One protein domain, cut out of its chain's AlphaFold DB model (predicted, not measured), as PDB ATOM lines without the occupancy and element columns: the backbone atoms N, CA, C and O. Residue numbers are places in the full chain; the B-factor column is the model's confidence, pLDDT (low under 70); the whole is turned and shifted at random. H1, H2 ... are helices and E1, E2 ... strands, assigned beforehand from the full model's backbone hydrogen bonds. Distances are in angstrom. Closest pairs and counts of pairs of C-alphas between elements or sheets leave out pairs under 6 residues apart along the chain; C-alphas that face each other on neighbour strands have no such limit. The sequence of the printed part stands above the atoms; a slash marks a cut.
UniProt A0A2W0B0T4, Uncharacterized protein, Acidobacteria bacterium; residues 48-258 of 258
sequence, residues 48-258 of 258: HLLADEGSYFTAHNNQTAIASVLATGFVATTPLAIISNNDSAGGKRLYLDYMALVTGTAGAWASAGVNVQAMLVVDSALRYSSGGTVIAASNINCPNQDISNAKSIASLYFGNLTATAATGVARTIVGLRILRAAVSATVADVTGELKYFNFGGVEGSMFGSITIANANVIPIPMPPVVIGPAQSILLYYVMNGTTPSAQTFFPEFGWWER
ATOM      1  N   HIS A  48     -12.195 -22.970 -10.284       74.75
ATOM      2  CA  HIS A  48     -11.763 -24.164 -11.025       74.75
ATOM      3  C   HIS A  48     -10.981 -23.811 -12.293       74.75
ATOM      4  O   HIS A  48     -10.045 -24.514 -12.636       74.75
ATOM      5  N   LEU A  49     -11.334 -22.711 -12.963       73.19
ATOM      6  CA  LEU A  49     -10.599 -22.248 -14.142       73.19
ATOM      7  C   LEU A  49      -9.218 -21.700 -13.788       73.19
ATOM      8  O   LEU A  49      -8.264 -21.949 -14.508       73.19
ATOM      9  N   LEU A  50      -9.099 -21.002 -12.658       75.19
ATOM     10  CA  LEU A  50      -7.805 -20.514 -12.177       75.19
ATOM     11  C   LEU A  50      -6.901 -21.685 -11.760       75.19
ATOM     12  O   LEU A  50      -5.692 -21.640 -11.977       75.19
ATOM     13  N   ALA A  51      -7.489 -22.750 -11.204       75.50
ATOM     14  CA  ALA A  51      -6.782 -23.990 -10.901       75.50
ATOM     15  C   ALA A  51      -6.372 -24.760 -12.173       75.50
ATOM     16  O   ALA A  51      -5.243 -25.236 -12.253       75.50
ATOM     17  N   ASP A  52      -7.244 -24.841 -13.184       71.69
ATOM     18  CA  ASP A  52      -6.934 -25.448 -14.491       71.69
ATOM     19  C   ASP A  52      -5.798 -24.692 -15.208       71.69
ATOM     20  O   ASP A  52      -4.865 -25.297 -15.726       71.69
ATOM     21  N   GLU A  53      -5.804 -23.357 -15.129       69.56
ATOM     22  CA  GLU A  53      -4.725 -22.489 -15.626       69.56
ATOM     23  C   GLU A  53      -3.416 -22.595 -14.814       69.56
ATOM     24  O   GLU A  53      -2.384 -22.090 -15.256       69.56
ATOM     25  N   GLY A  54      -3.440 -23.193 -13.617       72.44
ATOM     26  CA  GLY A  54      -2.293 -23.224 -12.701       72.44
ATOM     27  C   GLY A  54      -1.933 -21.870 -12.086       72.44
ATOM     28  O   GLY A  54      -0.798 -21.675 -11.656       72.44
ATOM     29  N   SER A  55      -2.873 -20.921 -12.077       78.62
ATOM     30  CA  SER A  55      -2.698 -19.591 -11.481       78.62
ATOM     31  C   SER A  55      -3.267 -19.487 -10.066       78.62
ATOM     32  O   SER A  55      -3.022 -18.487  -9.395       78.62
ATOM     33  N   TYR A  56      -4.011 -20.500  -9.606       84.25
ATOM     34  CA  TYR A  56      -4.547 -20.595  -8.249       84.25
ATOM     35  C   TYR A  56      -3.630 -21.413  -7.342       84.25
ATOM     36  O   TYR A  56      -3.234 -22.527  -7.682       84.25
ATOM     37  N   PHE A  57      -3.357 -20.888  -6.156       86.56
ATOM     38  CA  PHE A  57      -2.466 -21.489  -5.179       86.56
ATOM     39  C   PHE A  57      -3.173 -21.605  -3.834       86.56
ATOM     40  O   PHE A  57      -3.923 -20.717  -3.425       86.56
ATOM     41  N   THR A  58      -2.886 -22.697  -3.128       88.69
ATOM     42  CA  THR A  58      -3.212 -22.821  -1.709       88.69
ATOM     43  C   THR A  58      -1.960 -23.151  -0.916       88.69
ATOM     44  O   THR A  58      -1.001 -23.724  -1.444       88.69
ATOM     45  N   ALA A  59      -1.940 -22.778   0.359       89.06
ATOM     46  CA  ALA A  59      -0.864 -23.168   1.251       89.06
ATOM     47  C   ALA A  59      -1.347 -23.370   2.679       89.06
ATOM     48  O   ALA A  59      -2.128 -22.582   3.208       89.06
ATOM     49  N   HIS A  60      -0.814 -24.413   3.307       88.31
ATOM     50  CA  HIS A  60      -1.044 -24.761   4.699       88.31
ATOM     51  C   HIS A  60       0.231 -25.370   5.292       88.31
ATOM     52  O   HIS A  60       1.110 -25.852   4.576       88.31
ATOM     53  N   ASN A  61       0.333 -25.401   6.618       87.50
ATOM     54  CA  ASN A  61       1.517 -25.914   7.314       87.50
ATOM     55  C   ASN A  61       1.438 -27.427   7.607       87.50
ATOM     56  O   ASN A  61       1.563 -27.827   8.759       87.50
ATOM     57  N   ASN A  62       1.143 -28.269   6.605       81.69
ATOM     58  CA  ASN A  62       0.995 -29.735   6.757       81.69
ATOM     59  C   ASN A  62       0.267 -30.181   8.046       81.69
ATOM     60  O   ASN A  62       0.748 -31.050   8.769       81.69
ATOM     61  N   GLN A  63      -0.860 -29.535   8.372       76.00
ATOM     62  CA  GLN A  63      -1.645 -29.811   9.586       76.00
ATOM     63  C   GLN A  63      -0.858 -29.700  10.907       76.00
ATOM     64  O   GLN A  63      -1.206 -30.331  11.899       76.00
ATOM     65  N   THR A  64       0.188 -28.876  10.950       88.00
ATOM     66  CA  THR A  64       0.931 -28.545  12.169       88.00
ATOM     67  C   THR A  64       0.542 -27.150  12.641       88.00
ATOM     68  O   THR A  64       0.626 -26.179  11.882       88.00
ATOM     69  N   ALA A  65       0.116 -27.044  13.900       90.75
ATOM     70  CA  ALA A  65      -0.311 -25.775  14.472       90.75
ATOM     71  C   ALA A  65       0.885 -24.833  14.687       90.75
ATOM     72  O   ALA A  65       1.951 -25.256  15.132       90.75
ATOM     73  N   ILE A  66       0.695 -23.546  14.405       94.38
ATOM     74  CA  ILE A  66       1.692 -22.490  14.593       94.38
ATOM     75  C   ILE A  66       1.201 -21.541  15.685       94.38
ATOM     76  O   ILE A  66       0.065 -21.066  15.639       94.38
ATOM     77  N   ALA A  67       2.063 -21.258  16.660       92.62
ATOM     78  CA  ALA A  67       1.766 -20.334  17.747       92.62
ATOM     79  C   ALA A  67       1.750 -18.870  17.279       92.62
ATOM     80  O   ALA A  67       2.632 -18.427  16.535       92.62
ATOM     81  N   SER A  68       0.767 -18.108  17.754       91.38
ATOM     82  CA  SER A  68       0.710 -16.655  17.625       91.38
ATOM     83  C   SER A  68       1.708 -15.970  18.561       91.38
ATOM     84  O   SER A  68       2.235 -16.571  19.498       91.38
ATOM     85  N   VAL A  69       1.929 -14.672  18.349       86.38
ATOM     86  CA  VAL A  69       2.636 -13.836  19.324       86.38
ATOM     87  C   VAL A  69       1.797 -13.658  20.598       86.38
ATOM     88  O   VAL A  69       0.568 -13.552  20.543       86.38
ATOM     89  N   LEU A  70       2.471 -13.619  21.749       83.00
ATOM     90  CA  LEU A  70       1.900 -13.117  22.996       83.00
ATOM     91  C   LEU A  70       1.910 -11.592  22.941       83.00
ATOM     92  O   LEU A  70       2.974 -10.978  22.974       83.00
ATOM     93  N   ALA A  71       0.738 -10.979  22.847       71.19
ATOM     94  CA  ALA A  71       0.612  -9.532  22.862       71.19
ATOM     95  C   ALA A  71      -0.554  -9.122  23.758       71.19
ATOM     96  O   ALA A  71      -1.616  -9.747  23.747       71.19
ATOM     97  N   THR A  72      -0.347  -8.058  24.535       67.94
ATOM     98  CA  THR A  72      -1.361  -7.461  25.418       67.94
ATOM     99  C   THR A  72      -2.156  -6.347  24.729       67.94
ATOM    100  O   THR A  72      -2.884  -5.605  25.384       67.94
ATOM    101  N   GLY A  73      -1.972  -6.182  23.417       75.94
ATOM    102  CA  GLY A  73      -2.566  -5.125  22.608       75.94
ATOM    103  C   GLY A  73      -1.959  -5.075  21.207       75.94
ATOM    104  O   GLY A  73      -1.112  -5.893  20.846       75.94
ATOM    105  N   PHE A  74      -2.404  -4.110  20.406       84.44
ATOM    106  CA  PHE A  74      -1.880  -3.909  19.060       84.44
ATOM    107  C   PHE A  74      -0.433  -3.397  19.095       84.44
ATOM    108  O   PHE A  74      -0.148  -2.352  19.677       84.44
ATOM    109  N   VAL A  75       0.457  -4.104  18.399       88.81
ATOM    110  CA  VAL A  75       1.833  -3.675  18.145       88.81
ATOM    111  C   VAL A  75       2.090  -3.770  16.641       88.81
ATOM    112  O   VAL A  75       2.009  -4.841  16.041       88.81
ATOM    113  N   ALA A  76       2.400  -2.632  16.016       88.38
ATOM    114  CA  ALA A  76       2.501  -2.493  14.557       88.38
ATOM    115  C   ALA A  76       3.677  -3.252  13.909       88.38
ATOM    116  O   ALA A  76       3.830  -3.240  12.688       88.38
ATOM    117  N   THR A  77       4.540  -3.866  14.715       92.88
ATOM    118  CA  THR A  77       5.680  -4.672  14.266       92.88
ATOM    119  C   THR A  77       5.487  -6.162  14.531       92.88
ATOM    120  O   THR A  77       6.366  -6.934  14.173       92.88
ATOM    121  N   THR A  78       4.358  -6.597  15.101       93.94
ATOM    122  CA  THR A  78       4.101  -8.019  15.403       93.94
ATOM    123  C   THR A  78       2.781  -8.497  14.782       93.94
ATOM    124  O   THR A  78       1.809  -8.762  15.499       93.94
ATOM    125  N   PRO A  79       2.679  -8.553  13.441       95.25
ATOM    126  CA  PRO A  79       1.516  -9.144  12.784       95.25
ATOM    127  C   PRO A  79       1.447 -10.654  13.051       95.25
ATOM    128  O   PRO A  79       2.460 -11.299  13.303       95.25
ATOM    129  N   LEU A  80       0.251 -11.233  12.939       95.19
ATOM    130  CA  LEU A  80       0.064 -12.686  12.972       95.19
ATOM    131  C   LEU A  80       0.471 -13.333  11.643       95.19
ATOM    132  O   LEU A  80       1.035 -14.423  11.638       95.19
ATOM    133  N   ALA A  81       0.163 -12.676  10.523       96.12
ATOM    134  CA  ALA A  81       0.485 -13.169   9.189       96.12
ATOM    135  C   ALA A  81       1.021 -12.043   8.304       96.12
ATOM    136  O   ALA A  81       0.533 -10.912   8.373       96.12
ATOM    137  N   ILE A  82       1.987 -12.368   7.446       96.88
ATOM    138  CA  ILE A  82       2.482 -11.488   6.383       96.88
ATOM    139  C   ILE A  82       2.407 -12.253   5.065       96.88
ATOM    140  O   ILE A  82       2.968 -13.344   4.950       96.88
ATOM    141  N   ILE A  83       1.743 -11.663   4.074       96.19
ATOM    142  CA  ILE A  83       1.751 -12.149   2.690       96.19
ATOM    143  C   ILE A  83       2.495 -11.116   1.855       96.19
ATOM    144  O   ILE A  83       2.123  -9.941   1.822       96.19
ATOM    145  N   SER A  84       3.564 -11.556   1.207       96.06
ATOM    146  CA  SER A  84       4.486 -10.715   0.449       96.06
ATOM    147  C   SER A  84       4.472 -11.109  -1.019       96.06
ATOM    148  O   SER A  84       4.596 -12.291  -1.329       96.06
ATOM    149  N   ASN A  85       4.381 -10.127  -1.911       95.69
ATOM    150  CA  ASN A  85       4.600 -10.328  -3.339       95.69
ATOM    151  C   ASN A  85       6.070 -10.034  -3.672       95.69
ATOM    152  O   ASN A  85       6.475  -8.872  -3.686       95.69
ATOM    153  N   ASN A  86       6.861 -11.078  -3.938       94.19
ATOM    154  CA  ASN A  86       8.291 -10.932  -4.239       94.19
ATOM    155  C   ASN A  86       8.592 -10.781  -5.732       94.19
ATOM    156  O   ASN A  86       9.755 -10.882  -6.126       94.19
ATOM    157  N   ASP A  87       7.576 -10.576  -6.569       92.19
ATOM    158  CA  ASP A  87       7.820 -10.286  -7.972       92.19
ATOM    159  C   ASP A  87       8.461  -8.899  -8.139       92.19
ATOM    160  O   ASP A  87       8.340  -7.993  -7.305       92.19
ATOM    161  N   SER A  88       9.164  -8.751  -9.252       90.56
ATOM    162  CA  SER A  88       9.778  -7.510  -9.695       90.56
ATOM    163  C   SER A  88       8.731  -6.444 -10.032       90.56
ATOM    164  O   SER A  88       7.596  -6.745 -10.402       90.56
ATOM    165  N   ALA A  89       9.102  -5.166  -9.912       86.62
ATOM    166  CA  ALA A  89       8.208  -4.056 -10.235       86.62
ATOM    167  C   ALA A  89       7.646  -4.188 -11.664       86.62
ATOM    168  O   ALA A  89       8.401  -4.309 -12.623       86.62
ATOM    169  N   GLY A  90       6.316  -4.145 -11.798       83.12
ATOM    170  CA  GLY A  90       5.622  -4.373 -13.074       83.12
ATOM    171  C   GLY A  90       5.279  -5.838 -13.373       83.12
ATOM    172  O   GLY A  90       4.627  -6.092 -14.380       83.12
ATOM    173  N   GLY A  91       5.674  -6.772 -12.505       88.25
ATOM    174  CA  GLY A  91       5.308  -8.183 -12.578       88.25
ATOM    175  C   GLY A  91       3.866  -8.481 -12.153       88.25
ATOM    176  O   GLY A  91       3.005  -7.594 -12.074       88.25
ATOM    177  N   LYS A  92       3.616  -9.758 -11.864       83.75
ATOM    178  CA  LYS A  92       2.300 -10.287 -11.512       83.75
ATOM    179  C   LYS A  92       1.835  -9.764 -10.153       83.75
ATOM    180  O   LYS A  92       2.608  -9.417  -9.255       83.75
ATOM    181  N   ARG A  93       0.523  -9.727  -9.982       87.19
ATOM    182  CA  ARG A  93      -0.177  -9.328  -8.766       87.19
ATOM    183  C   ARG A  93      -0.726 -10.554  -8.057       87.19
ATOM    184  O   ARG A  93      -1.116 -11.531  -8.692       87.19
ATOM    185  N   LEU A  94      -0.808 -10.458  -6.735       91.31
ATOM    186  CA  LEU A  94      -1.479 -11.454  -5.907       91.31
ATOM    187  C   LEU A  94      -2.897 -10.993  -5.619       91.31
ATOM    188  O   LEU A  94      -3.105  -9.869  -5.161       91.31
ATOM    189  N   TYR A  95      -3.856 -11.873  -5.830       92.31
ATOM    190  CA  TYR A  95      -5.255 -11.638  -5.527       92.31
ATOM    191  C   TYR A  95      -5.675 -12.608  -4.432       92.31
ATOM    192  O   TYR A  95      -5.645 -13.822  -4.631       92.31
ATOM    193  N   LEU A  96      -6.022 -12.077  -3.262       93.00
ATOM    194  CA  LEU A  96      -6.397 -12.914  -2.127       93.00
ATOM    195  C   LEU A  96      -7.825 -13.435  -2.301       93.00
ATOM    196  O   LEU A  96      -8.721 -12.657  -2.626       93.00
ATOM    197  N   ASP A  97      -8.016 -14.728  -2.042       91.62
ATOM    198  CA  ASP A  97      -9.323 -15.392  -2.046       91.62
ATOM    199  C   ASP A  97      -9.811 -15.603  -0.609       91.62
ATOM    200  O   ASP A  97     -10.793 -15.007  -0.163       91.62
ATOM    201  N   TYR A  98      -9.052 -16.372   0.177       92.75
ATOM    202  CA  TYR A  98      -9.401 -16.650   1.564       92.75
ATOM    203  C   TYR A  98      -8.188 -16.826   2.474       92.75
ATOM    204  O   TYR A  98      -7.070 -17.121   2.047       92.75
ATOM    205  N   MET A  99      -8.452 -16.677   3.769       94.06
ATOM    206  CA  MET A  99      -7.588 -17.154   4.838       94.06
ATOM    207  C   MET A  99      -8.447 -17.872   5.874       94.06
ATOM    208  O   MET A  99      -9.391 -17.304   6.418       94.06
ATOM    209  N   ALA A 100      -8.113 -19.121   6.154       93.75
ATOM    210  CA  ALA A 100      -8.781 -19.954   7.134       93.75
ATOM    211  C   ALA A 100      -7.822 -20.215   8.297       93.75
ATOM    212  O   ALA A 100      -6.736 -20.759   8.114       93.75
ATOM    213  N   LEU A 101      -8.218 -19.803   9.500       94.06
ATOM    214  CA  LEU A 101      -7.461 -20.052  10.723       94.06
ATOM    215  C   LEU A 101      -8.284 -20.964  11.625       94.06
ATOM    216  O   LEU A 101      -9.267 -20.517  12.220       94.06
ATOM    217  N   VAL A 102      -7.888 -22.232  11.727       94.81
ATOM    218  CA  VAL A 102      -8.492 -23.167  12.686       94.81
ATOM    219  C   VAL A 102      -7.711 -23.109  13.990       94.81
ATOM    220  O   VAL A 102      -6.507 -23.357  13.996       94.81
ATOM    221  N   THR A 103      -8.369 -22.797  15.099       93.56
ATOM    222  CA  THR A 103      -7.734 -22.735  16.420       93.56
ATOM    223  C   THR A 103      -7.361 -24.145  16.890       93.56
ATOM    224  O   THR A 103      -8.236 -24.977  17.117       93.56
ATOM    225  N   GLY A 104      -6.068 -24.429  17.051       92.75
ATOM    226  CA  GLY A 104      -5.570 -25.714  17.554       92.75
ATOM    227  C   GLY A 104      -5.486 -25.768  19.076       92.75
ATOM    228  O   GLY A 104      -5.915 -26.737  19.695       92.75
ATOM    229  N   THR A 105      -4.989 -24.700  19.688       91.69
ATOM    230  CA  THR A 105      -4.972 -24.509  21.139       91.69
ATOM    231  C   THR A 105      -5.563 -23.145  21.440       91.69
ATOM    232  O   THR A 105      -5.083 -22.124  20.939       91.69
ATOM    233  N   ALA A 106      -6.605 -23.130  22.267       87.75
ATOM    234  CA  ALA A 106      -7.159 -21.898  22.802       87.75
ATOM    235  C   ALA A 106      -6.119 -21.187  23.681       87.75
ATOM    236  O   ALA A 106      -5.547 -21.788  24.587       87.75
ATOM    237  N   GLY A 107      -5.895 -19.900  23.429       85.00
ATOM    238  CA  GLY A 107      -5.082 -19.062  24.303       85.00
ATOM    239  C   GLY A 107      -5.866 -18.643  25.535       85.00
ATOM    240  O   GLY A 107      -7.101 -18.584  25.523       85.00
ATOM    241  N   ALA A 108      -5.130 -18.327  26.592       85.25
ATOM    242  CA  ALA A 108      -5.695 -17.866  27.847       85.25
ATOM    243  C   ALA A 108      -5.462 -16.369  28.053       85.25
ATOM    244  O   ALA A 108      -4.442 -15.813  27.640       85.25
ATOM    245  N   TRP A 109      -6.392 -15.753  28.773       86.94
ATOM    246  CA  TRP A 109      -6.220 -14.458  29.416       86.94
ATOM    247  C   TRP A 109      -5.901 -14.651  30.896       86.94
ATOM    248  O   TRP A 109      -6.395 -15.583  31.529       86.94
ATOM    249  N   ALA A 110      -5.089 -13.755  31.458       84.00
ATOM    250  CA  ALA A 110      -4.817 -13.746  32.893       84.00
ATOM    251  C   ALA A 110      -6.074 -13.339  33.681       84.00
ATOM    252  O   ALA A 110      -6.422 -13.979  34.670       84.00
ATOM    253  N   SER A 111      -6.767 -12.293  33.225       81.38
ATOM    254  CA  SER A 111      -8.065 -11.844  33.733       81.38
ATOM    255  C   SER A 111      -8.688 -10.823  32.773       81.38
ATOM    256  O   SER A 111      -7.999 -10.264  31.919       81.38
ATOM    257  N   ALA A 112      -9.995 -10.575  32.926       80.75
ATOM    258  CA  ALA A 112     -10.732  -9.501  32.248       80.75
ATOM    259  C   ALA A 112     -10.623  -9.495  30.709       80.75
ATOM    260  O   ALA A 112     -10.552  -8.435  30.088       80.75
ATOM    261  N   GLY A 113     -10.636 -10.678  30.091       81.00
ATOM    262  CA  GLY A 113     -10.735 -10.806  28.641       81.00
ATOM    263  C   GLY A 113     -11.925 -10.048  28.058       81.00
ATOM    264  O   GLY A 113     -13.048 -10.191  28.543       81.00
ATOM    265  N   VAL A 114     -11.685  -9.249  27.014       84.38
ATOM    266  CA  VAL A 114     -12.732  -8.422  26.391       84.38
ATOM    267  C   VAL A 114     -13.198  -9.033  25.076       84.38
ATOM    268  O   VAL A 114     -14.361  -9.403  24.913       84.38
ATOM    269  N   ASN A 115     -12.290  -9.120  24.108       86.75
ATOM    270  CA  ASN A 115     -12.571  -9.639  22.782       86.75
ATOM    271  C   ASN A 115     -11.281  -9.997  22.040       86.75
ATOM    272  O   ASN A 115     -10.169  -9.602  22.406       86.75
ATOM    273  N   VAL A 116     -11.481 -10.737  20.961       88.56
ATOM    274  CA  VAL A 116     -10.507 -10.966  19.907       88.56
ATOM    275  C   VAL A 116     -10.857 -10.059  18.736       88.56
ATOM    276  O   VAL A 116     -12.006 -10.018  18.284       88.56
ATOM    277  N   GLN A 117      -9.857  -9.361  18.212       89.94
ATOM    278  CA  GLN A 117      -9.987  -8.469  17.070       89.94
ATOM    279  C   GLN A 117      -8.966  -8.814  15.991       89.94
ATOM    280  O   GLN A 117      -7.908  -9.374  16.274       89.94
ATOM    281  N   ALA A 118      -9.261  -8.430  14.755       91.12
ATOM    282  CA  ALA A 118      -8.275  -8.423  13.689       91.12
ATOM    283  C   ALA A 118      -8.300  -7.123  12.898       91.12
ATOM    284  O   ALA A 118      -9.322  -6.444  12.814       91.12
ATOM    285  N   MET A 119      -7.150  -6.798  12.321       93.00
ATOM    286  CA  MET A 119      -6.935  -5.625  11.484       93.00
ATOM    287  C   MET A 119      -6.077  -6.022  10.286       93.00
ATOM    288  O   MET A 119      -5.189  -6.865  10.408       93.00
ATOM    289  N   LEU A 120      -6.322  -5.393   9.140       94.81
ATOM    290  CA  LEU A 120      -5.598  -5.659   7.904       94.81
ATOM    291  C   LEU A 120      -4.929  -4.384   7.399       94.81
ATOM    292  O   LEU A 120      -5.585  -3.353   7.218       94.81
ATOM    293  N   VAL A 121      -3.626  -4.468   7.148       95.94
ATOM    294  CA  VAL A 121      -2.808  -3.348   6.674       95.94
ATOM    295  C   VAL A 121      -2.065  -3.767   5.419       95.94
ATOM    296  O   VAL A 121      -1.454  -4.828   5.396       95.94
ATOM    297  N   VAL A 122      -2.091  -2.924   4.392       95.75
ATOM    298  CA  VAL A 122      -1.259  -3.067   3.192       95.75
ATOM    299  C   VAL A 122      -0.143  -2.041   3.238       95.75
ATOM    300  O   VAL A 122      -0.349  -0.906   3.668       95.75
ATOM    301  N   ASP A 123       1.032  -2.437   2.773       96.31
ATOM    302  CA  ASP A 123       2.203  -1.584   2.689       96.31
ATOM    303  C   ASP A 123       2.889  -1.740   1.324       96.31
ATOM    304  O   ASP A 123       2.859  -2.809   0.713       96.31
ATOM    305  N   SER A 124       3.521  -0.672   0.837       94.69
ATOM    306  CA  SER A 124       4.232  -0.657  -0.445       94.69
ATOM    307  C   SER A 124       5.672  -1.174  -0.349       94.69
ATOM    308  O   SER A 124       6.488  -0.873  -1.218       94.69
ATOM    309  N   ALA A 125       6.003  -1.871   0.733       95.00
ATOM    310  CA  ALA A 125       7.288  -2.512   0.949       95.00
ATOM    311  C   ALA A 125       7.081  -3.934   1.472       95.00
ATOM    312  O   ALA A 125       6.044  -4.258   2.060       95.00
ATOM    313  N   LEU A 126       8.099  -4.773   1.305       96.06
ATOM    314  CA  LEU A 126       8.164  -6.091   1.925       96.06
ATOM    315  C   LEU A 126       8.469  -5.927   3.416       96.06
ATOM    316  O   LEU A 126       9.560  -5.495   3.786       96.06
ATOM    317  N   ARG A 127       7.493  -6.239   4.274       95.81
ATOM    318  CA  ARG A 127       7.611  -5.963   5.713       95.81
ATOM    319  C   ARG A 127       8.059  -7.116   6.579       95.81
ATOM    320  O   ARG A 127       8.308  -6.894   7.756       95.81
ATOM    321  N   TYR A 128       8.206  -8.319   6.038       96.62
ATOM    322  CA  TYR A 128       8.800  -9.412   6.800       96.62
ATOM    323  C   TYR A 128      10.248  -9.071   7.188       96.62
ATOM    324  O   TYR A 128      11.047  -8.703   6.329       96.62
ATOM    325  N   SER A 129      10.578  -9.186   8.478       96.31
ATOM    326  CA  SER A 129      11.944  -9.019   8.984       96.31
ATOM    327  C   SER A 129      12.499 -10.328   9.542       96.31
ATOM    328  O   SER A 129      13.581 -10.745   9.138       96.31
ATOM    329  N   SER A 130      11.785 -10.972  10.470       95.81
ATOM    330  CA  SER A 130      12.218 -12.232  11.090       95.81
ATOM    331  C   SER A 130      11.082 -12.934  11.845       95.81
ATOM    332  O   SER A 130       9.997 -12.378  12.023       95.81
ATOM    333  N   GLY A 131      11.352 -14.152  12.323       93.81
ATOM    334  CA  GLY A 131      10.444 -14.920  13.174       93.81
ATOM    335  C   GLY A 131       9.375 -15.702  12.408       93.81
ATOM    336  O   GLY A 131       9.378 -15.779  11.182       93.81
ATOM    337  N   GLY A 132       8.453 -16.289  13.168       92.25
ATOM    338  CA  GLY A 132       7.361 -17.119  12.664       92.25
ATOM    339  C   GLY A 132       7.809 -18.328  11.840       92.25
ATOM    340  O   GLY A 132       8.934 -18.811  11.932       92.25
ATOM    341  N   THR A 133       6.865 -18.859  11.073       93.81
ATOM    342  CA  THR A 133       7.034 -20.006  10.179       93.81
ATOM    343  C   THR A 133       6.749 -19.567   8.753       93.81
ATOM    344  O   THR A 133       5.736 -18.916   8.489       93.81
ATOM    345  N   VAL A 134       7.638 -19.937   7.832       91.94
ATOM    346  CA  VAL A 134       7.386 -19.805   6.396       91.94
ATOM    347  C   VAL A 134       6.399 -20.890   5.997       91.94
ATOM    348  O   VAL A 134       6.696 -22.078   6.118       91.94
ATOM    349  N   ILE A 135       5.232 -20.488   5.514       87.81
ATOM    350  CA  ILE A 135       4.253 -21.422   4.973       87.81
ATOM    351  C   ILE A 135       4.580 -21.572   3.496       87.81
ATOM    352  O   ILE A 135       4.410 -20.646   2.704       87.81
ATOM    353  N   ALA A 136       5.118 -22.735   3.136       73.44
ATOM    354  CA  ALA A 136       5.521 -22.998   1.769       73.44
ATOM    355  C   ALA A 136       4.293 -22.960   0.849       73.44
ATOM    356  O   ALA A 136       3.443 -23.851   0.879       73.44
ATOM    357  N   ALA A 137       4.247 -21.944  -0.012       62.72
ATOM    358  CA  ALA A 137       3.435 -21.934  -1.218       62.72
ATOM    359  C   ALA A 137       4.021 -22.952  -2.206       62.72
ATOM    360  O   ALA A 137       4.706 -22.603  -3.165       62.72
ATOM    361  N   SER A 138       3.870 -24.238  -1.896       54.22
ATOM    362  CA  SER A 138       4.366 -25.308  -2.750       54.22
ATOM    363  C   SER A 138       3.246 -25.824  -3.638       54.22
ATOM    364  O   SER A 138       2.111 -25.999  -3.202       54.22
ATOM    365  N   ASN A 139       3.605 -26.125  -4.879       49.41
ATOM    366  CA  ASN A 139       2.729 -26.698  -5.889       49.41
ATOM    367  C   ASN A 139       2.161 -28.084  -5.499       49.41
ATOM    368  O   ASN A 139       1.193 -28.532  -6.096       49.41
ATOM    369  N   ILE A 140       2.696 -28.739  -4.453       49.56
ATOM    370  CA  ILE A 140       2.066 -29.925  -3.831       49.56
ATOM    371  C   ILE A 140       0.642 -29.613  -3.343       49.56
ATOM    372  O   ILE A 140      -0.207 -30.500  -3.342       49.56
ATOM    373  N   ASN A 141       0.379 -28.353  -2.987       52.78
ATOM    374  CA  ASN A 141      -0.920 -27.867  -2.532       52.78
ATOM    375  C   ASN A 141      -1.696 -27.130  -3.644       52.78
ATOM    376  O   ASN A 141      -2.765 -26.575  -3.388       52.78
ATOM    377  N   CYS A 142      -1.189 -27.090  -4.883       57.72
ATOM    378  CA  CYS A 142      -2.025 -26.687  -6.010       57.72
ATOM    379  C   CYS A 142      -3.051 -27.808  -6.246       57.72
ATOM    380  O   CYS A 142      -2.651 -28.969  -6.371       57.72
ATOM    381  N   PRO A 143      -4.363 -27.509  -6.320       58.75
ATOM    382  CA  PRO A 143      -5.368 -28.536  -6.590       58.75
ATOM    383  C   PRO A 143      -5.151 -29.236  -7.942       58.75
ATOM    384  O   PRO A 143      -5.705 -30.309  -8.168       58.75
ATOM    385  N   ASN A 144      -4.357 -28.630  -8.832       60.34
ATOM    386  CA  ASN A 144      -3.972 -29.184 -10.116       60.34
ATOM    387  C   ASN A 144      -2.499 -29.628 -10.097       60.34
ATOM    388  O   ASN A 144      -1.586 -28.804 -10.165       60.34
ATOM    389  N   GLN A 145      -2.278 -30.941 -10.017       61.16
ATOM    390  CA  GLN A 145      -0.940 -31.539  -9.973       61.16
ATOM    391  C   GLN A 145      -0.300 -31.726 -11.360       61.16
ATOM    392  O   GLN A 145       0.871 -32.103 -11.436       61.16
ATOM    393  N   ASP A 146      -1.020 -31.436 -12.450       59.22
ATOM    394  CA  ASP A 146      -0.539 -31.682 -13.817       59.22
ATOM    395  C   ASP A 146       0.530 -30.669 -14.269       59.22
ATOM    396  O   ASP A 146       1.295 -30.926 -15.202       59.22
ATOM    397  N   ILE A 147       0.643 -29.520 -13.592       59.56
ATOM    398  CA  ILE A 147       1.651 -28.494 -13.886       59.56
ATOM    399  C   ILE A 147       2.804 -28.670 -12.907       59.56
ATOM    400  O   ILE A 147       2.777 -28.142 -11.806       59.56
ATOM    401  N   SER A 148       3.857 -29.385 -13.292       53.25
ATOM    402  CA  SER A 148       4.890 -29.846 -12.352       53.25
ATOM    403  C   SER A 148       5.861 -28.774 -11.815       53.25
ATOM    404  O   SER A 148       6.822 -29.137 -11.147       53.25
ATOM    405  N   ASN A 149       5.675 -27.471 -12.086       57.50
ATOM    406  CA  ASN A 149       6.679 -26.427 -11.784       57.50
ATOM    407  C   ASN A 149       6.130 -24.997 -11.566       57.50
ATOM    408  O   ASN A 149       6.894 -24.033 -11.661       57.50
ATOM    409  N   ALA A 150       4.840 -24.812 -11.269       62.62
ATOM    410  CA  ALA A 150       4.320 -23.482 -10.953       62.62
ATOM    411  C   ALA A 150       4.903 -23.000  -9.610       62.62
ATOM    412  O   ALA A 150       4.553 -23.501  -8.541       62.62
ATOM    413  N   LYS A 151       5.848 -22.055  -9.668       75.38
ATOM    414  CA  LYS A 151       6.385 -21.375  -8.485       75.38
ATOM    415  C   LYS A 151       5.541 -20.138  -8.214       75.38
ATOM    416  O   LYS A 151       5.493 -19.245  -9.055       75.38
ATOM    417  N   SER A 152       4.923 -20.106  -7.040       85.56
ATOM    418  CA  SER A 152       4.248 -18.921  -6.514       85.56
ATOM    419  C   SER A 152       5.260 -17.791  -6.299       85.56
ATOM    420  O   SER A 152       6.344 -18.022  -5.754       85.56
ATOM    421  N   ILE A 153       4.898 -16.568  -6.685       89.38
ATOM    422  CA  ILE A 153       5.660 -15.350  -6.341       89.38
ATOM    423  C   ILE A 153       5.358 -14.875  -4.910       89.38
ATOM    424  O   ILE A 153       6.101 -14.061  -4.346       89.38
ATOM    425  N   ALA A 154       4.280 -15.388  -4.303       91.94
ATOM    426  CA  ALA A 154       3.934 -15.104  -2.922       91.94
ATOM    427  C   ALA A 154       4.893 -15.791  -1.936       91.94
ATOM    428  O   ALA A 154       5.198 -16.980  -2.055       91.94
ATOM    429  N   SER A 155       5.313 -15.056  -0.905       92.81
ATOM    430  CA  SER A 155       5.839 -15.636   0.334       92.81
ATOM    431  C   SER A 155       4.869 -15.396   1.476       92.81
ATOM    432  O   SER A 155       4.430 -14.268   1.701       92.81
ATOM    433  N   LEU A 156       4.577 -16.467   2.208       94.44
ATOM    434  CA  LEU A 156       3.665 -16.469   3.340       94.44
ATOM    435  C   LEU A 156       4.443 -16.731   4.622       94.44
ATOM    436  O   LEU A 156       5.162 -17.723   4.737       94.44
ATOM    437  N   TYR A 157       4.252 -15.857   5.599       95.50
ATOM    438  CA  TYR A 157       4.827 -15.980   6.928       95.50
ATOM    439  C   TYR A 157       3.700 -15.939   7.953       95.50
ATOM    440  O   TYR A 157       2.783 -15.123   7.828       95.50
ATOM    441  N   PHE A 158       3.759 -16.795   8.971       95.75
ATOM    442  CA  PHE A 158       2.723 -16.876  10.001       95.75
ATOM    443  C   PHE A 158       3.298 -17.149  11.393       95.75
ATOM    444  O   PHE A 158       4.306 -17.840  11.536       95.75
ATOM    445  N   GLY A 159       2.624 -16.652  12.428       94.94
ATOM    446  CA  GLY A 159       2.919 -16.935  13.829       94.94
ATOM    447  C   GLY A 159       3.572 -15.760  14.548       94.94
ATOM    448  O   GLY A 159       3.134 -14.619  14.418       94.94
ATOM    449  N   ASN A 160       4.610 -16.035  15.339       93.31
ATOM    450  CA  ASN A 160       5.353 -15.018  16.087       93.31
ATOM    451  C   ASN A 160       6.322 -14.232  15.182       93.31
ATOM    452  O   ASN A 160       7.529 -14.492  15.171       93.31
ATOM    453  N   LEU A 161       5.773 -13.331  14.368       95.38
ATOM    454  CA  LEU A 161       6.507 -12.555  13.370       95.38
ATOM    455  C   LEU A 161       7.002 -11.221  13.925       95.38
ATOM    456  O   LEU A 161       6.341 -10.573  14.735       95.38
ATOM    457  N   THR A 162       8.131 -10.769  13.386       95.81
ATOM    458  CA  THR A 162       8.596  -9.387  13.481       95.81
ATOM    459  C   THR A 162       8.582  -8.754  12.093       95.81
ATOM    460  O   THR A 162       9.178  -9.274  11.146       95.81
ATOM    461  N   ALA A 163       7.907  -7.614  11.980       96.06
ATOM    462  CA  ALA A 163       7.847  -6.797  10.782       96.06
ATOM    463  C   ALA A 163       8.746  -5.557  10.903       96.06
ATOM    464  O   ALA A 163       8.848  -4.956  11.975       96.06
ATOM    465  N   THR A 164       9.352  -5.134   9.790       96.50
ATOM    466  CA  THR A 164      10.023  -3.823   9.682       96.50
ATOM    467  C   THR A 164       9.026  -2.699   9.951       96.50
ATOM    468  O   THR A 164       7.827  -2.940   9.893       96.50
ATOM    469  N   ALA A 165       9.468  -1.475  10.251       93.06
ATOM    470  CA  ALA A 165       8.555  -0.348  10.475       93.06
ATOM    471  C   ALA A 165       7.672  -0.051   9.246       93.06
ATOM    472  O   ALA A 165       8.043  -0.350   8.112       93.06
ATOM    473  N   ALA A 166       6.491   0.526   9.481       93.44
ATOM    474  CA  ALA A 166       5.576   0.907   8.407       93.44
ATOM    475  C   ALA A 166       6.198   1.983   7.524       93.44
ATOM    476  O   ALA A 166       6.840   2.904   8.033       93.44
ATOM    477  N   THR A 167       5.978   1.890   6.214       93.81
ATOM    478  CA  THR A 167       6.328   3.010   5.339       93.81
ATOM    479  C   THR A 167       5.326   4.150   5.526       93.81
ATOM    480  O   THR A 167       4.216   3.958   6.026       93.81
ATOM    481  N   GLY A 168       5.684   5.353   5.067       91.88
ATOM    482  CA  GLY A 168       4.781   6.511   5.096       91.88
ATOM    483  C   GLY A 168       3.521   6.368   4.230       91.88
ATOM    484  O   GLY A 168       2.661   7.242   4.277       91.88
ATOM    485  N   VAL A 169       3.397   5.294   3.441       93.19
ATOM    486  CA  VAL A 169       2.253   5.033   2.551       93.19
ATOM    487  C   VAL A 169       1.462   3.777   2.933       93.19
ATOM    488  O   VAL A 169       0.587   3.358   2.169       93.19
ATOM    489  N   ALA A 170       1.745   3.188   4.100       93.69
ATOM    490  CA  ALA A 170       0.977   2.080   4.657       93.69
ATOM    491  C   ALA A 170      -0.498   2.467   4.859       93.69
ATOM    492  O   ALA A 170      -0.811   3.584   5.274       93.69
ATOM    493  N   ARG A 171      -1.421   1.541   4.580       93.75
ATOM    494  CA  ARG A 171      -2.870   1.780   4.663       93.75
ATOM    495  C   ARG A 171      -3.564   0.671   5.428       93.75
ATOM    496  O   ARG A 171      -3.477  -0.498   5.057       93.75
ATOM    497  N   THR A 172      -4.328   1.052   6.442       94.00
ATOM    498  CA  THR A 172      -5.277   0.156   7.102       94.00
ATOM    499  C   THR A 172      -6.526   0.041   6.236       94.00
ATOM    500  O   THR A 172      -7.321   0.973   6.163       94.00
ATOM    501  N   ILE A 173      -6.687  -1.094   5.559       92.19
ATOM    502  CA  ILE A 173      -7.858  -1.371   4.709       92.19
ATOM    503  C   ILE A 173      -9.032  -1.921   5.515       92.19
ATOM    504  O   ILE A 173     -10.185  -1.701   5.156       92.19
ATOM    505  N   VAL A 174      -8.746  -2.610   6.619       90.88
ATOM    506  CA  VAL A 174      -9.759  -3.057   7.577       90.88
ATOM    507  C   VAL A 174      -9.261  -2.679   8.956       90.88
ATOM    508  O   VAL A 174      -8.209  -3.164   9.363       90.88
ATOM    509  N   GLY A 175      -9.991  -1.796   9.644       89.56
ATOM    510  CA  GLY A 175      -9.704  -1.413  11.029       89.56
ATOM    511  C   GLY A 175      -9.895  -2.572  12.009       89.56
ATOM    512  O   GLY A 175     -10.195  -3.692  11.602       89.56
ATOM    513  N   LEU A 176      -9.746  -2.307  13.309       88.12
ATOM    514  CA  LEU A 176      -9.967  -3.316  14.349       88.12
ATOM    515  C   LEU A 176     -11.416  -3.812  14.318       88.12
ATOM    516  O   LEU A 176     -12.332  -3.160  14.822       88.12
ATOM    517  N   ARG A 177     -11.619  -4.985  13.723       87.12
ATOM    518  CA  ARG A 177     -12.906  -5.665  13.666       87.12
ATOM    519  C   ARG A 177     -12.938  -6.744  14.733       87.12
ATOM    520  O   ARG A 177     -12.030  -7.567  14.814       87.12
ATOM    521  N   ILE A 178     -13.996  -6.749  15.539       87.62
ATOM    522  CA  ILE A 178     -14.233  -7.806  16.524       87.62
ATOM    523  C   ILE A 178     -14.522  -9.102  15.770       87.62
ATOM    524  O   ILE A 178     -15.471  -9.170  14.994       87.62
ATOM    525  N   LEU A 179     -13.686 -10.113  16.000       86.25
ATOM    526  CA  LEU A 179     -13.889 -11.461  15.477       86.25
ATOM    527  C   LEU A 179     -14.763 -12.275  16.422       86.25
ATOM    528  O   LEU A 179     -15.636 -13.018  15.986       86.25
ATOM    529  N   ARG A 180     -14.513 -12.123  17.725       84.38
ATOM    530  CA  ARG A 180     -15.208 -12.851  18.778       84.38
ATOM    531  C   ARG A 180     -15.220 -12.043  20.068       84.38
ATOM    532  O   ARG A 180     -14.207 -11.446  20.432       84.38
ATOM    533  N   ALA A 181     -16.346 -12.049  20.773       84.44
ATOM    534  CA  ALA A 181     -16.367 -11.656  22.178       84.44
ATOM    535  C   ALA A 181     -15.596 -12.675  23.036       84.44
ATOM    536  O   ALA A 181     -15.397 -13.821  22.633       84.44
ATOM    537  N   ALA A 182     -15.171 -12.264  24.226       81.00
ATOM    538  CA  ALA A 182     -14.602 -13.181  25.202       81.00
ATOM    539  C   ALA A 182     -15.530 -14.376  25.480       81.00
ATOM    540  O   ALA A 182     -16.714 -14.193  25.761       81.00
ATOM    541  N   VAL A 183     -14.981 -15.597  25.416       84.94
ATOM    542  CA  VAL A 183     -15.702 -16.821  25.816       84.94
ATOM    543  C   VAL A 183     -15.876 -16.838  27.334       84.94
ATOM    544  O   VAL A 183     -16.932 -17.185  27.854       84.94
ATOM    545  N   SER A 184     -14.830 -16.436  28.053       86.31
ATOM    546  CA  SER A 184     -14.852 -16.197  29.492       86.31
ATOM    547  C   SER A 184     -13.801 -15.148  29.858       86.31
ATOM    548  O   SER A 184     -13.013 -14.722  29.014       86.31
ATOM    549  N   ALA A 185     -13.727 -14.772  31.136       85.25
ATOM    550  CA  ALA A 185     -12.696 -13.857  31.626       85.25
ATOM    551  C   ALA A 185     -11.252 -14.369  31.425       85.25
ATOM    552  O   ALA A 185     -10.321 -13.566  31.494       85.25
ATOM    553  N   THR A 186     -11.065 -15.676  31.198       87.00
ATOM    554  CA  THR A 186      -9.756 -16.345  31.118       87.00
ATOM    555  C   THR A 186      -9.524 -17.108  29.814       87.00
ATOM    556  O   THR A 186      -8.410 -17.571  29.586       87.00
ATOM    557  N   VAL A 187     -10.528 -17.243  28.943       84.62
ATOM    558  CA  VAL A 187     -10.433 -18.027  27.701       84.62
ATOM    559  C   VAL A 187     -10.701 -17.135  26.495       84.62
ATOM    560  O   VAL A 187     -11.813 -16.625  26.328       84.62
ATOM    561  N   ALA A 188      -9.679 -16.982  25.649       82.00
ATOM    562  CA  ALA A 188      -9.728 -16.095  24.491       82.00
ATOM    563  C   ALA A 188     -10.521 -16.669  23.316       82.00
ATOM    564  O   ALA A 188     -11.105 -15.924  22.531       82.00
ATOM    565  N   ASP A 189     -10.525 -17.993  23.181       86.56
ATOM    566  CA  ASP A 189     -11.029 -18.682  21.999       86.56
ATOM    567  C   ASP A 189     -11.391 -20.136  22.313       86.56
ATOM    568  O   ASP A 189     -11.083 -20.635  23.395       86.56
ATOM    569  N   VAL A 190     -12.032 -20.825  21.374       88.81
ATOM    570  CA  VAL A 190     -12.388 -22.239  21.509       88.81
ATOM    571  C   VAL A 190     -11.543 -23.072  20.550       88.81
ATOM    572  O   VAL A 190     -11.344 -22.718  19.392       88.81
ATOM    573  N   THR A 191     -11.032 -24.201  21.033       91.56
ATOM    574  CA  THR A 191     -10.307 -25.153  20.178       91.56
ATOM    575  C   THR A 191     -11.247 -25.726  19.113       91.56
ATOM    576  O   THR A 191     -12.386 -26.070  19.418       91.56
ATOM    577  N   GLY A 192     -10.779 -25.827  17.869       90.69
ATOM    578  CA  GLY A 192     -11.558 -26.259  16.706       90.69
ATOM    579  C   GLY A 192     -12.365 -25.146  16.032       90.69
ATOM    580  O   GLY A 192     -13.026 -25.397  15.028       90.69
ATOM    581  N   GLU A 193     -12.325 -23.919  16.554       90.69
ATOM    582  CA  GLU A 193     -12.992 -22.783  15.930       90.69
ATOM    583  C   GLU A 193     -12.317 -22.377  14.616       90.69
ATOM    584  O   GLU A 193     -11.098 -22.227  14.564       90.69
ATOM    585  N   LEU A 194     -13.112 -22.141  13.572       92.25
ATOM    586  CA  LEU A 194     -12.637 -21.684  12.271       92.25
ATOM    587  C   LEU A 194     -12.933 -20.194  12.098       92.25
ATOM    588  O   LEU A 194     -14.090 -19.790  12.005       92.25
ATOM    589  N   LYS A 195     -11.887 -19.377  11.977       92.38
ATOM    590  CA  LYS A 195     -11.987 -17.976  11.547       92.38
ATOM    591  C   LYS A 195     -11.716 -17.924  10.051       92.38
ATOM    592  O   LYS A 195     -10.584 -18.135   9.618       92.38
ATOM    593  N   TYR A 196     -12.768 -17.689   9.275       92.62
ATOM    594  CA  TYR A 196     -12.724 -17.733   7.818       92.62
ATOM    595  C   TYR A 196     -12.803 -16.324   7.238       92.62
ATOM    596  O   TYR A 196     -13.882 -15.747   7.109       92.62
ATOM    597  N   PHE A 197     -11.653 -15.757   6.894       92.50
ATOM    598  CA  PHE A 197     -11.550 -14.480   6.205       92.50
ATOM    599  C   PHE A 197     -11.814 -14.687   4.715       92.50
ATOM    600  O   PHE A 197     -11.042 -15.364   4.040       92.50
ATOM    601  N   ASN A 198     -12.898 -14.102   4.212       91.50
ATOM    602  CA  ASN A 198     -13.315 -14.222   2.816       91.50
ATOM    603  C   ASN A 198     -13.087 -12.891   2.092       91.50
ATOM    604  O   ASN A 198     -13.792 -11.921   2.380       91.50
ATOM    605  N   PHE A 199     -12.110 -12.825   1.190       91.12
ATOM    606  CA  PHE A 199     -11.736 -11.597   0.491       91.12
ATOM    607  C   PHE A 199     -12.584 -11.403  -0.765       91.12
ATOM    608  O   PHE A 199     -12.662 -12.264  -1.632       91.12
ATOM    609  N   GLY A 200     -13.248 -10.251  -0.877       85.69
ATOM    610  CA  GLY A 200     -14.112  -9.959  -2.027       85.69
ATOM    611  C   GLY A 200     -15.391 -10.805  -2.085       85.69
ATOM    612  O   GLY A 200     -16.145 -10.711  -3.055       85.69
ATOM    613  N   GLY A 201     -15.662 -11.604  -1.049       78.56
ATOM    614  CA  GLY A 201     -16.905 -12.345  -0.905       78.56
ATOM    615  C   GLY A 201     -18.109 -11.410  -0.794       78.56
ATOM    616  O   GLY A 201     -18.077 -10.414  -0.074       78.56
ATOM    617  N   VAL A 202     -19.195 -11.747  -1.492       68.62
ATOM    618  CA  VAL A 202     -20.490 -11.076  -1.306       68.62
ATOM    619  C   VAL A 202     -21.020 -11.488   0.064       68.62
ATOM    620  O   VAL A 202     -21.104 -12.685   0.333       68.62
ATOM    621  N   GLU A 203     -21.305 -10.504   0.918       59.78
ATOM    622  CA  GLU A 203     -21.590 -10.668   2.347       59.78
ATOM    623  C   GLU A 203     -22.470 -11.894   2.648       59.78
ATOM    624  O   GLU A 203     -23.656 -11.942   2.325       59.78
ATOM    625  N   GLY A 204     -21.863 -12.912   3.260       53.25
ATOM    626  CA  GLY A 204     -22.582 -14.011   3.892       53.25
ATOM    627  C   GLY A 204     -23.025 -13.580   5.285       53.25
ATOM    628  O   GLY A 204     -22.296 -12.854   5.960       53.25
ATOM    629  N   SER A 205     -24.217 -14.018   5.697       51.41
ATOM    630  CA  SER A 205     -24.821 -13.742   7.006       51.41
ATOM    631  C   SER A 205     -23.776 -13.748   8.130       51.41
ATOM    632  O   SER A 205     -23.142 -14.770   8.397       51.41
ATOM    633  N   MET A 206     -23.577 -12.595   8.775       55.44
ATOM    634  CA  MET A 206     -22.820 -12.531  10.021       55.44
ATOM    635  C   MET A 206     -23.605 -13.325  11.064       55.44
ATOM    636  O   MET A 206     -24.684 -12.905  11.483       55.44
ATOM    637  N   PHE A 207     -23.077 -14.474  11.484       55.56
ATOM    638  CA  PHE A 207     -23.584 -15.129  12.682       55.56
ATOM    639  C   PHE A 207     -23.398 -14.162  13.856       55.56
ATOM    640  O   PHE A 207     -22.324 -13.580  14.024       55.56
ATOM    641  N   GLY A 208     -24.461 -13.941  14.634       56.75
ATOM    642  CA  GLY A 208     -24.397 -13.101  15.828       56.75
ATOM    643  C   GLY A 208     -23.262 -13.549  16.752       56.75
ATOM    644  O   GLY A 208     -22.908 -14.724  16.787       56.75
ATOM    645  N   SER A 209     -22.677 -12.606  17.489       55.75
ATOM    646  CA  SER A 209     -21.615 -12.886  18.461       55.75
ATOM    647  C   SER A 209     -22.065 -13.964  19.457       55.75
ATOM    648  O   SER A 209     -22.910 -13.701  20.310       55.75
ATOM    649  N   ILE A 210     -21.498 -15.169  19.362       62.22
ATOM    650  CA  ILE A 210     -21.775 -16.282  20.277       62.22
ATOM    651  C   ILE A 210     -20.762 -16.235  21.424       62.22
ATOM    652  O   ILE A 210     -19.561 -16.373  21.211       62.22
ATOM    653  N   THR A 211     -21.251 -16.056  22.650       62.69
ATOM    654  CA  THR A 211     -20.458 -16.098  23.896       62.69
ATOM    655  C   THR A 211     -20.345 -17.505  24.491       62.69
ATOM    656  O   THR A 211     -19.764 -17.692  25.553       62.69
ATOM    657  N   ILE A 212     -20.904 -18.515  23.824       67.25
ATOM    658  CA  ILE A 212     -20.917 -19.900  24.304       67.25
ATOM    659  C   ILE A 212     -19.590 -20.582  23.936       67.25
ATOM    660  O   ILE A 212     -19.047 -20.363  22.851       67.25
ATOM    661  N   ALA A 213     -19.077 -21.431  24.833       75.00
ATOM    662  CA  ALA A 213     -17.827 -22.188  24.693       75.00
ATOM    663  C   ALA A 213     -17.914 -23.363  23.692       75.00
ATOM    664  O   ALA A 213     -17.418 -24.453  23.958       75.00
ATOM    665  N   ASN A 214     -18.545 -23.139  22.541       84.44
ATOM    666  CA  ASN A 214     -18.637 -24.108  21.457       84.44
ATOM    667  C   ASN A 214     -17.789 -23.638  20.276       84.44
ATOM    668  O   ASN A 214     -17.810 -22.453  19.925       84.44
ATOM    669  N   ALA A 215     -17.076 -24.580  19.657       85.12
ATOM    670  CA  ALA A 215     -16.371 -24.338  18.408       85.12
ATOM    671  C   ALA A 215     -17.379 -23.921  17.335       85.12
ATOM    672  O   ALA A 215     -18.446 -24.528  17.203       85.12
ATOM    673  N   ASN A 216     -17.050 -22.874  16.584       86.62
ATOM    674  CA  ASN A 216     -17.926 -22.348  15.548       86.62
ATOM    675  C   ASN A 216     -17.150 -22.038  14.262       86.62
ATOM    676  O   ASN A 216     -15.923 -21.991  14.252       86.62
ATOM    677  N   VAL A 217     -17.877 -21.798  13.175       88.56
ATOM    678  CA  VAL A 217     -17.332 -21.198  11.959       88.56
ATOM    679  C   VAL A 217     -17.699 -19.719  11.966       88.56
ATOM    680  O   VAL A 217     -18.874 -19.362  11.919       88.56
ATOM    681  N   ILE A 218     -16.690 -18.854  12.041       87.88
ATOM    682  CA  ILE A 218     -16.831 -17.399  12.035       87.88
ATOM    683  C   ILE A 218     -16.426 -16.880  10.651       87.88
ATOM    684  O   ILE A 218     -15.231 -16.698  10.395       87.88
ATOM    685  N   PRO A 219     -17.389 -16.641   9.743       88.25
ATOM    686  CA  PRO A 219     -17.112 -15.978   8.481       88.25
ATOM    687  C   PRO A 219     -16.840 -14.491   8.726       88.25
ATOM    688  O   PRO A 219     -17.615 -13.789   9.374       88.25
ATOM    689  N   ILE A 220     -15.730 -14.001   8.187       87.94
ATOM    690  CA  ILE A 220     -15.267 -12.626   8.331       87.94
ATOM    691  C   ILE A 220     -15.161 -12.047   6.916       87.94
ATOM    692  O   ILE A 220     -14.176 -12.308   6.220       87.94
ATOM    693  N   PRO A 221     -16.172 -11.290   6.450       87.75
ATOM    694  CA  PRO A 221     -16.137 -10.719   5.112       87.75
ATOM    695  C   PRO A 221     -15.075  -9.622   5.054       87.75
ATOM    696  O   PRO A 221     -15.113  -8.672   5.838       87.75
ATOM    697  N   MET A 222     -14.134  -9.748   4.132       88.19
ATOM    698  CA  MET A 222     -13.074  -8.778   3.892       88.19
ATOM    699  C   MET A 222     -13.278  -8.123   2.519       88.19
ATOM    700  O   MET A 222     -13.781  -8.772   1.597       88.19
ATOM    701  N   PRO A 223     -12.900  -6.841   2.347       90.38
ATOM    702  CA  PRO A 223     -12.916  -6.221   1.028       90.38
ATOM    703  C   PRO A 223     -12.006  -7.004   0.065       90.38
ATOM    704  O   PRO A 223     -11.111  -7.723   0.518       90.38
ATOM    705  N   PRO A 224     -12.204  -6.885  -1.256       90.44
ATOM    706  CA  PRO A 224     -11.271  -7.462  -2.215       90.44
ATOM    707  C   PRO A 224      -9.885  -6.833  -2.027       90.44
ATOM    708  O   PRO A 224      -9.765  -5.608  -1.929       90.44
ATOM    709  N   VAL A 225      -8.840  -7.662  -1.986       92.38
ATOM    710  CA  VAL A 225      -7.459  -7.195  -1.815       92.38
ATOM    711  C   VAL A 225      -6.561  -7.739  -2.912       92.38
ATOM    712  O   VAL A 225      -6.549  -8.935  -3.198       92.38
ATOM    713  N   VAL A 226      -5.785  -6.828  -3.496       92.69
ATOM    714  CA  VAL A 226      -4.771  -7.118  -4.507       92.69
ATOM    715  C   VAL A 226      -3.436  -6.569  -4.017       92.69
ATOM    716  O   VAL A 226      -3.350  -5.395  -3.655       92.69
ATOM    717  N   ILE A 227      -2.404  -7.409  -4.010       94.81
ATOM    718  CA  ILE A 227      -1.047  -7.058  -3.584       94.81
ATOM    719  C   ILE A 227      -0.188  -6.913  -4.838       94.81
ATOM    720  O   ILE A 227       0.039  -7.878  -5.579       94.81
ATOM    721  N   GLY A 228       0.275  -5.692  -5.095       92.75
ATOM    722  CA  GLY A 228       1.179  -5.414  -6.205       92.75
ATOM    723  C   GLY A 228       2.591  -5.964  -5.972       92.75
ATOM    724  O   GLY A 228       2.914  -6.361  -4.852       92.75
ATOM    725  N   PRO A 229       3.447  -5.968  -7.005       94.25
ATOM    726  CA  PRO A 229       4.839  -6.386  -6.864       94.25
ATOM    727  C   PRO A 229       5.598  -5.571  -5.811       94.25
ATOM    728  O   PRO A 229       5.403  -4.356  -5.714       94.25
ATOM    729  N   ALA A 230       6.461  -6.236  -5.038       95.19
ATOM    730  CA  ALA A 230       7.220  -5.676  -3.911       95.19
ATOM    731  C   ALA A 230       6.369  -5.065  -2.775       95.19
ATOM    732  O   ALA A 230       6.868  -4.285  -1.960       95.19
ATOM    733  N   GLN A 231       5.087  -5.427  -2.694       96.00
ATOM    734  CA  GLN A 231       4.176  -5.001  -1.633       96.00
ATOM    735  C   GLN A 231       3.890  -6.152  -0.672       96.00
ATOM    736  O   GLN A 231       4.078  -7.330  -0.993       96.00
ATOM    737  N   SER A 232       3.410  -5.811   0.520       96.44
ATOM    738  CA  SER A 232       2.975  -6.807   1.492       96.44
ATOM    739  C   SER A 232       1.667  -6.415   2.156       96.44
ATOM    740  O   SER A 232       1.286  -5.244   2.226       96.44
ATOM    741  N   ILE A 233       0.974  -7.427   2.651       96.62
ATOM    742  CA  ILE A 233      -0.185  -7.284   3.517       96.62
ATOM    743  C   ILE A 233       0.107  -7.963   4.845       96.62
ATOM    744  O   ILE A 233       0.764  -9.003   4.911       96.62
ATOM    745  N   LEU A 234      -0.380  -7.344   5.908       96.44
ATOM    746  CA  LEU A 234      -0.163  -7.746   7.277       96.44
ATOM    747  C   LEU A 234      -1.530  -7.946   7.927       96.44
ATOM    748  O   LEU A 234      -2.338  -7.013   7.984       96.44
ATOM    749  N   LEU A 235      -1.776  -9.155   8.429       95.38
ATOM    750  CA  LEU A 235      -2.900  -9.437   9.313       95.38
ATOM    751  C   LEU A 235      -2.426  -9.284  10.752       95.38
ATOM    752  O   LEU A 235      -1.547 -10.015  11.206       95.38
ATOM    753  N   TYR A 236      -3.058  -8.383  11.488       94.25
ATOM    754  CA  TYR A 236      -2.898  -8.288  12.930       94.25
ATOM    755  C   TYR A 236      -4.028  -9.029  13.610       94.25
ATOM    756  O   TYR A 236      -5.194  -8.854  13.258       94.25
ATOM    757  N   TYR A 237      -3.662  -9.816  14.610       91.12
ATOM    758  CA  TYR A 237      -4.585 -10.492  15.497       91.12
ATOM    759  C   TYR A 237      -4.336  -9.964  16.903       91.12
ATOM    760  O   TYR A 237      -3.219 -10.041  17.410       91.12
ATOM    761  N   VAL A 238      -5.363  -9.371  17.498       88.44
ATOM    762  CA  VAL A 238      -5.249  -8.629  18.749       88.44
ATOM    763  C   VAL A 238      -6.163  -9.267  19.778       88.44
ATOM    764  O   VAL A 238      -7.379  -9.325  19.609       88.44
ATOM    765  N   MET A 239      -5.557  -9.727  20.865       86.25
ATOM    766  CA  MET A 239      -6.262 -10.155  22.062       86.25
ATOM    767  C   MET A 239      -6.254  -8.984  23.044       86.25
ATOM    768  O   MET A 239      -5.204  -8.630  23.574       86.25
ATOM    769  N   ASN A 240      -7.411  -8.363  23.273       82.06
ATOM    770  CA  ASN A 240      -7.507  -7.243  24.208       82.06
ATOM    771  C   ASN A 240      -7.565  -7.773  25.647       82.06
ATOM    772  O   ASN A 240      -8.637  -8.109  26.156       82.06
ATOM    773  N   GLY A 241      -6.386  -7.883  26.265       77.38
ATOM    774  CA  GLY A 241      -6.175  -8.360  27.632       77.38
ATOM    775  C   GLY A 241      -4.765  -8.930  27.823       77.38
ATOM    776  O   GLY A 241      -4.049  -9.193  26.858       77.38
ATOM    777  N   THR A 242      -4.342  -9.140  29.070       80.44
ATOM    778  CA  THR A 242      -3.056  -9.796  29.355       80.44
ATOM    779  C   THR A 242      -3.132 -11.277  28.987       80.44
ATOM    780  O   THR A 242      -3.983 -11.994  29.510       80.44
ATOM    781  N   THR A 243      -2.247 -11.743  28.105       80.75
ATOM    782  CA  THR A 243      -2.249 -13.110  27.561       80.75
ATOM    783  C   THR A 243      -1.059 -13.917  28.097       80.75
ATOM    784  O   THR A 243       0.058 -13.758  27.616       80.75
ATOM    785  N   PRO A 244      -1.241 -14.771  29.124       84.00
ATOM    786  CA  PRO A 244      -0.167 -15.627  29.638       84.00
ATOM    787  C   PRO A 244       0.161 -16.815  28.721       84.00
ATOM    788  O   PRO A 244       1.203 -17.441  28.897       84.00
ATOM    789  N   SER A 245      -0.709 -17.156  27.765       86.81
ATOM    790  CA  SER A 245      -0.469 -18.238  26.803       86.81
ATOM    791  C   SER A 245      -0.956 -17.876  25.403       86.81
ATOM    792  O   SER A 245      -1.966 -17.189  25.235       86.81
ATOM    793  N   ALA A 246      -0.196 -18.317  24.400       87.44
ATOM    794  CA  ALA A 246      -0.450 -18.008  23.003       87.44
ATOM    795  C   ALA A 246      -1.492 -18.964  22.432       87.44
ATOM    796  O   ALA A 246      -1.563 -20.130  22.819       87.44
ATOM    797  N   GLN A 247      -2.261 -18.472  21.470       90.56
ATOM    798  CA  GLN A 247      -3.086 -19.338  20.641       90.56
ATOM    799  C   GLN A 247      -2.215 -20.048  19.619       90.56
ATOM    800  O   GLN A 247      -1.204 -19.510  19.166       90.56
ATOM    801  N   THR A 248      -2.635 -21.238  19.213       94.25
ATOM    802  CA  THR A 248      -2.062 -21.899  18.042       94.25
ATOM    803  C   THR A 248      -3.129 -22.040  16.970       94.25
ATOM    804  O   THR A 248      -4.303 -22.257  17.275       94.25
ATOM    805  N   PHE A 249      -2.727 -21.906  15.711       95.25
ATOM    806  CA  PHE A 249      -3.626 -22.027  14.569       95.25
ATOM    807  C   PHE A 249      -3.087 -23.034  13.564       95.25
ATOM    808  O   PHE A 249      -1.876 -23.140  13.391       95.25
ATOM    809  N   PHE A 250      -3.980 -23.720  12.860       94.75
ATOM    810  CA  PHE A 250      -3.693 -24.387  11.596       94.75
ATOM    811  C   PHE A 250      -4.089 -23.419  10.478       94.75
ATOM    812  O   PHE A 250      -5.279 -23.312  10.168       94.75
ATOM    813  N   PRO A 251      -3.139 -22.631   9.949       94.12
ATOM    814  CA  PRO A 251      -3.459 -21.640   8.946       94.12
ATOM    815  C   PRO A 251      -3.508 -22.271   7.554       94.12
ATOM    816  O   PRO A 251      -2.683 -23.121   7.201       94.12
ATOM    817  N   GLU A 252      -4.451 -21.791   6.759       93.00
ATOM    818  CA  GLU A 252      -4.622 -22.124   5.356       93.00
ATOM    819  C   GLU A 252      -4.939 -20.843   4.575       93.00
ATOM    820  O   GLU A 252      -5.703 -19.988   5.030       93.00
ATOM    821  N   PHE A 253      -4.328 -20.694   3.405       92.94
ATOM    822  CA  PHE A 253      -4.464 -19.520   2.547       92.94
ATOM    823  C   PHE A 253      -4.784 -19.954   1.126       92.94
ATOM    824  O   PHE A 253      -4.193 -20.920   0.646       92.94
ATOM    825  N   GLY A 254      -5.640 -19.189   0.452       91.31
ATOM    826  CA  GLY A 254      -5.912 -19.313  -0.977       91.31
ATOM    827  C   GLY A 254      -5.758 -17.971  -1.685       91.31
ATOM    828  O   GLY A 254      -6.201 -16.930  -1.184       91.31
ATOM    829  N   TRP A 255      -5.109 -17.983  -2.846       91.12
ATOM    830  CA  TRP A 255      -4.915 -16.806  -3.689       91.12
ATOM    831  C   TRP A 255      -4.706 -17.215  -5.146       91.12
ATOM    832  O   TRP A 255      -4.505 -18.388  -5.460       91.12
ATOM    833  N   TRP A 256      -4.719 -16.238  -6.046       86.25
ATOM    834  CA  TRP A 256      -4.274 -16.442  -7.419       86.25
ATOM    835  C   TRP A 256      -3.318 -15.347  -7.882       86.25
ATOM    836  O   TRP A 256      -3.278 -14.250  -7.318       86.25
ATOM    837  N   GLU A 257      -2.533 -15.658  -8.910       86.12
ATOM    838  CA  GLU A 257      -1.458 -14.805  -9.425       86.12
ATOM    839  C   GLU A 257      -1.695 -14.463 -10.898       86.12
ATOM    840  O   GLU A 257      -1.880 -15.364 -11.719       86.12
ATOM    841  N   ARG A 258      -1.684 -13.169 -11.245       79.75
ATOM    842  CA  ARG A 258      -1.824 -12.678 -12.629       79.75
ATOM    843  C   ARG A 258      -1.042 -11.403 -12.879       79.75
ATOM    844  O   ARG A 258      -1.094 -10.508 -12.010       79.75
TER     845      ARG A 258
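AT A GLANCE: This is residues 48 to 258 of the 258 residues of an uncharacterized protein of Acidobacteria bacterium (UniProt A0A2W0B0T4). Two twisted sheets lie face to face as a sandwich, with the strands of one at 24 degrees to those of the other. The larger sheet, E5 E6 E2 E10 E4 E7, makes one layer and E1 E11 E3 E8 E9 the other; at one side E5 comes near E1, at the other E7 comes near E9, and the short helix H1 lies at a corner beside E1. The printed part has 211 residues with one named helix and eleven named strands, in the order H1 and then E1 to E11; the larger sheet is antiparallel and the smaller mixed. The class is mostly strand, though under half of the residues, 95 of 211, are in named elements. The whole is compact and rounded, with a radius of gyration of the C-alphas of 16.8 A and spans of 49 by 37 by 30 A.

IN THESE COORDINATES: In the larger sheet, E5 holds residues 128 to 135, E6 154 to 163, E2 81 to 85, E10 232 to 239 (22.8 A), E4 115 to 123 (26.2 A) and E7 171 to 181 (25.9 A). C-alpha 115, where E4 begins, is at (-12.571, -9.639, 22.782). In the smaller sheet, E1 holds residues 56 to 60, E11 248 to 257 (28.4 A), E3 94 to 105 (30.2 A), E8 194 to 199 and E9 217 to 222. E3 is the longest strand, with 12 residues. H1 is residues 48 to 52; C-alpha 48 is at (-11.763, -24.164, -11.025), and E11 ends with C-alpha 257 at (-1.458, -14.805, -9.425).

HOW THE PARTS SIT: The larger sheet runs E5 E6 E2 E10 E4 E7, with E5 and E7 as edge strands. E10 and E4 are antiparallel at 164 degrees, with N 119 and O 236 3.0 A apart, within hydrogen-bond range. E4 and E7 are antiparallel, with N 118 and O 177 at 2.9 A. On the other side of E10, E2 is its antiparallel neighbour, with N 83 and O 233 at 3.0 A. E6 and E2 are antiparallel, with N 82 and O 157 at 2.9 A. E5 and E6 form a hairpin, with N 132 and O 160 at 2.8 A. E5 bends by 103 degrees at residue 131 and E6 by 121 degrees at residue 160. The closest C-alphas of E5 and E1, those of Ile 135 and His 60, are 6.3 A apart; those of E7 and E9, Leu 179 and Ile 220, are 7.4 A apart. In the facing sheet, E11 and E3 are antiparallel, with N 100 and O 252 at 2.8 A. E1 and E11 are antiparallel, with N 57 and O 255 at 2.8 A. E3 bends by 62 degrees at residue 97 and is antiparallel to E8, with N 99 and O 197 at 2.9 A. E8 and E9 are parallel at 21 degrees, with N 220 and O 196 at 2.8 A. H1 is on this sheet at a height over the sheet of 7.0 A, but only just over none of its strands, since 2 of its 5 C-alphas fall on E1. The closest C-alphas of H1 and E1 are those of Leu 50 and Tyr 56, 5.1 A apart. In H1 every O i to N i+4 pair is within hydrogen-bond range.

THE WHOLE: The C-alphas of Ala 112 and Asp 146, the two farthest apart, are 52.1 A apart. The printed part has no cut. The long links are E1 to E2, E5 to E6, E7 to E8 and E8 to E9. The mean pLDDT of the printed part is 85.3; residue 53, residue 72, residues 137 to 150 and residues 202 to 212 are under 70.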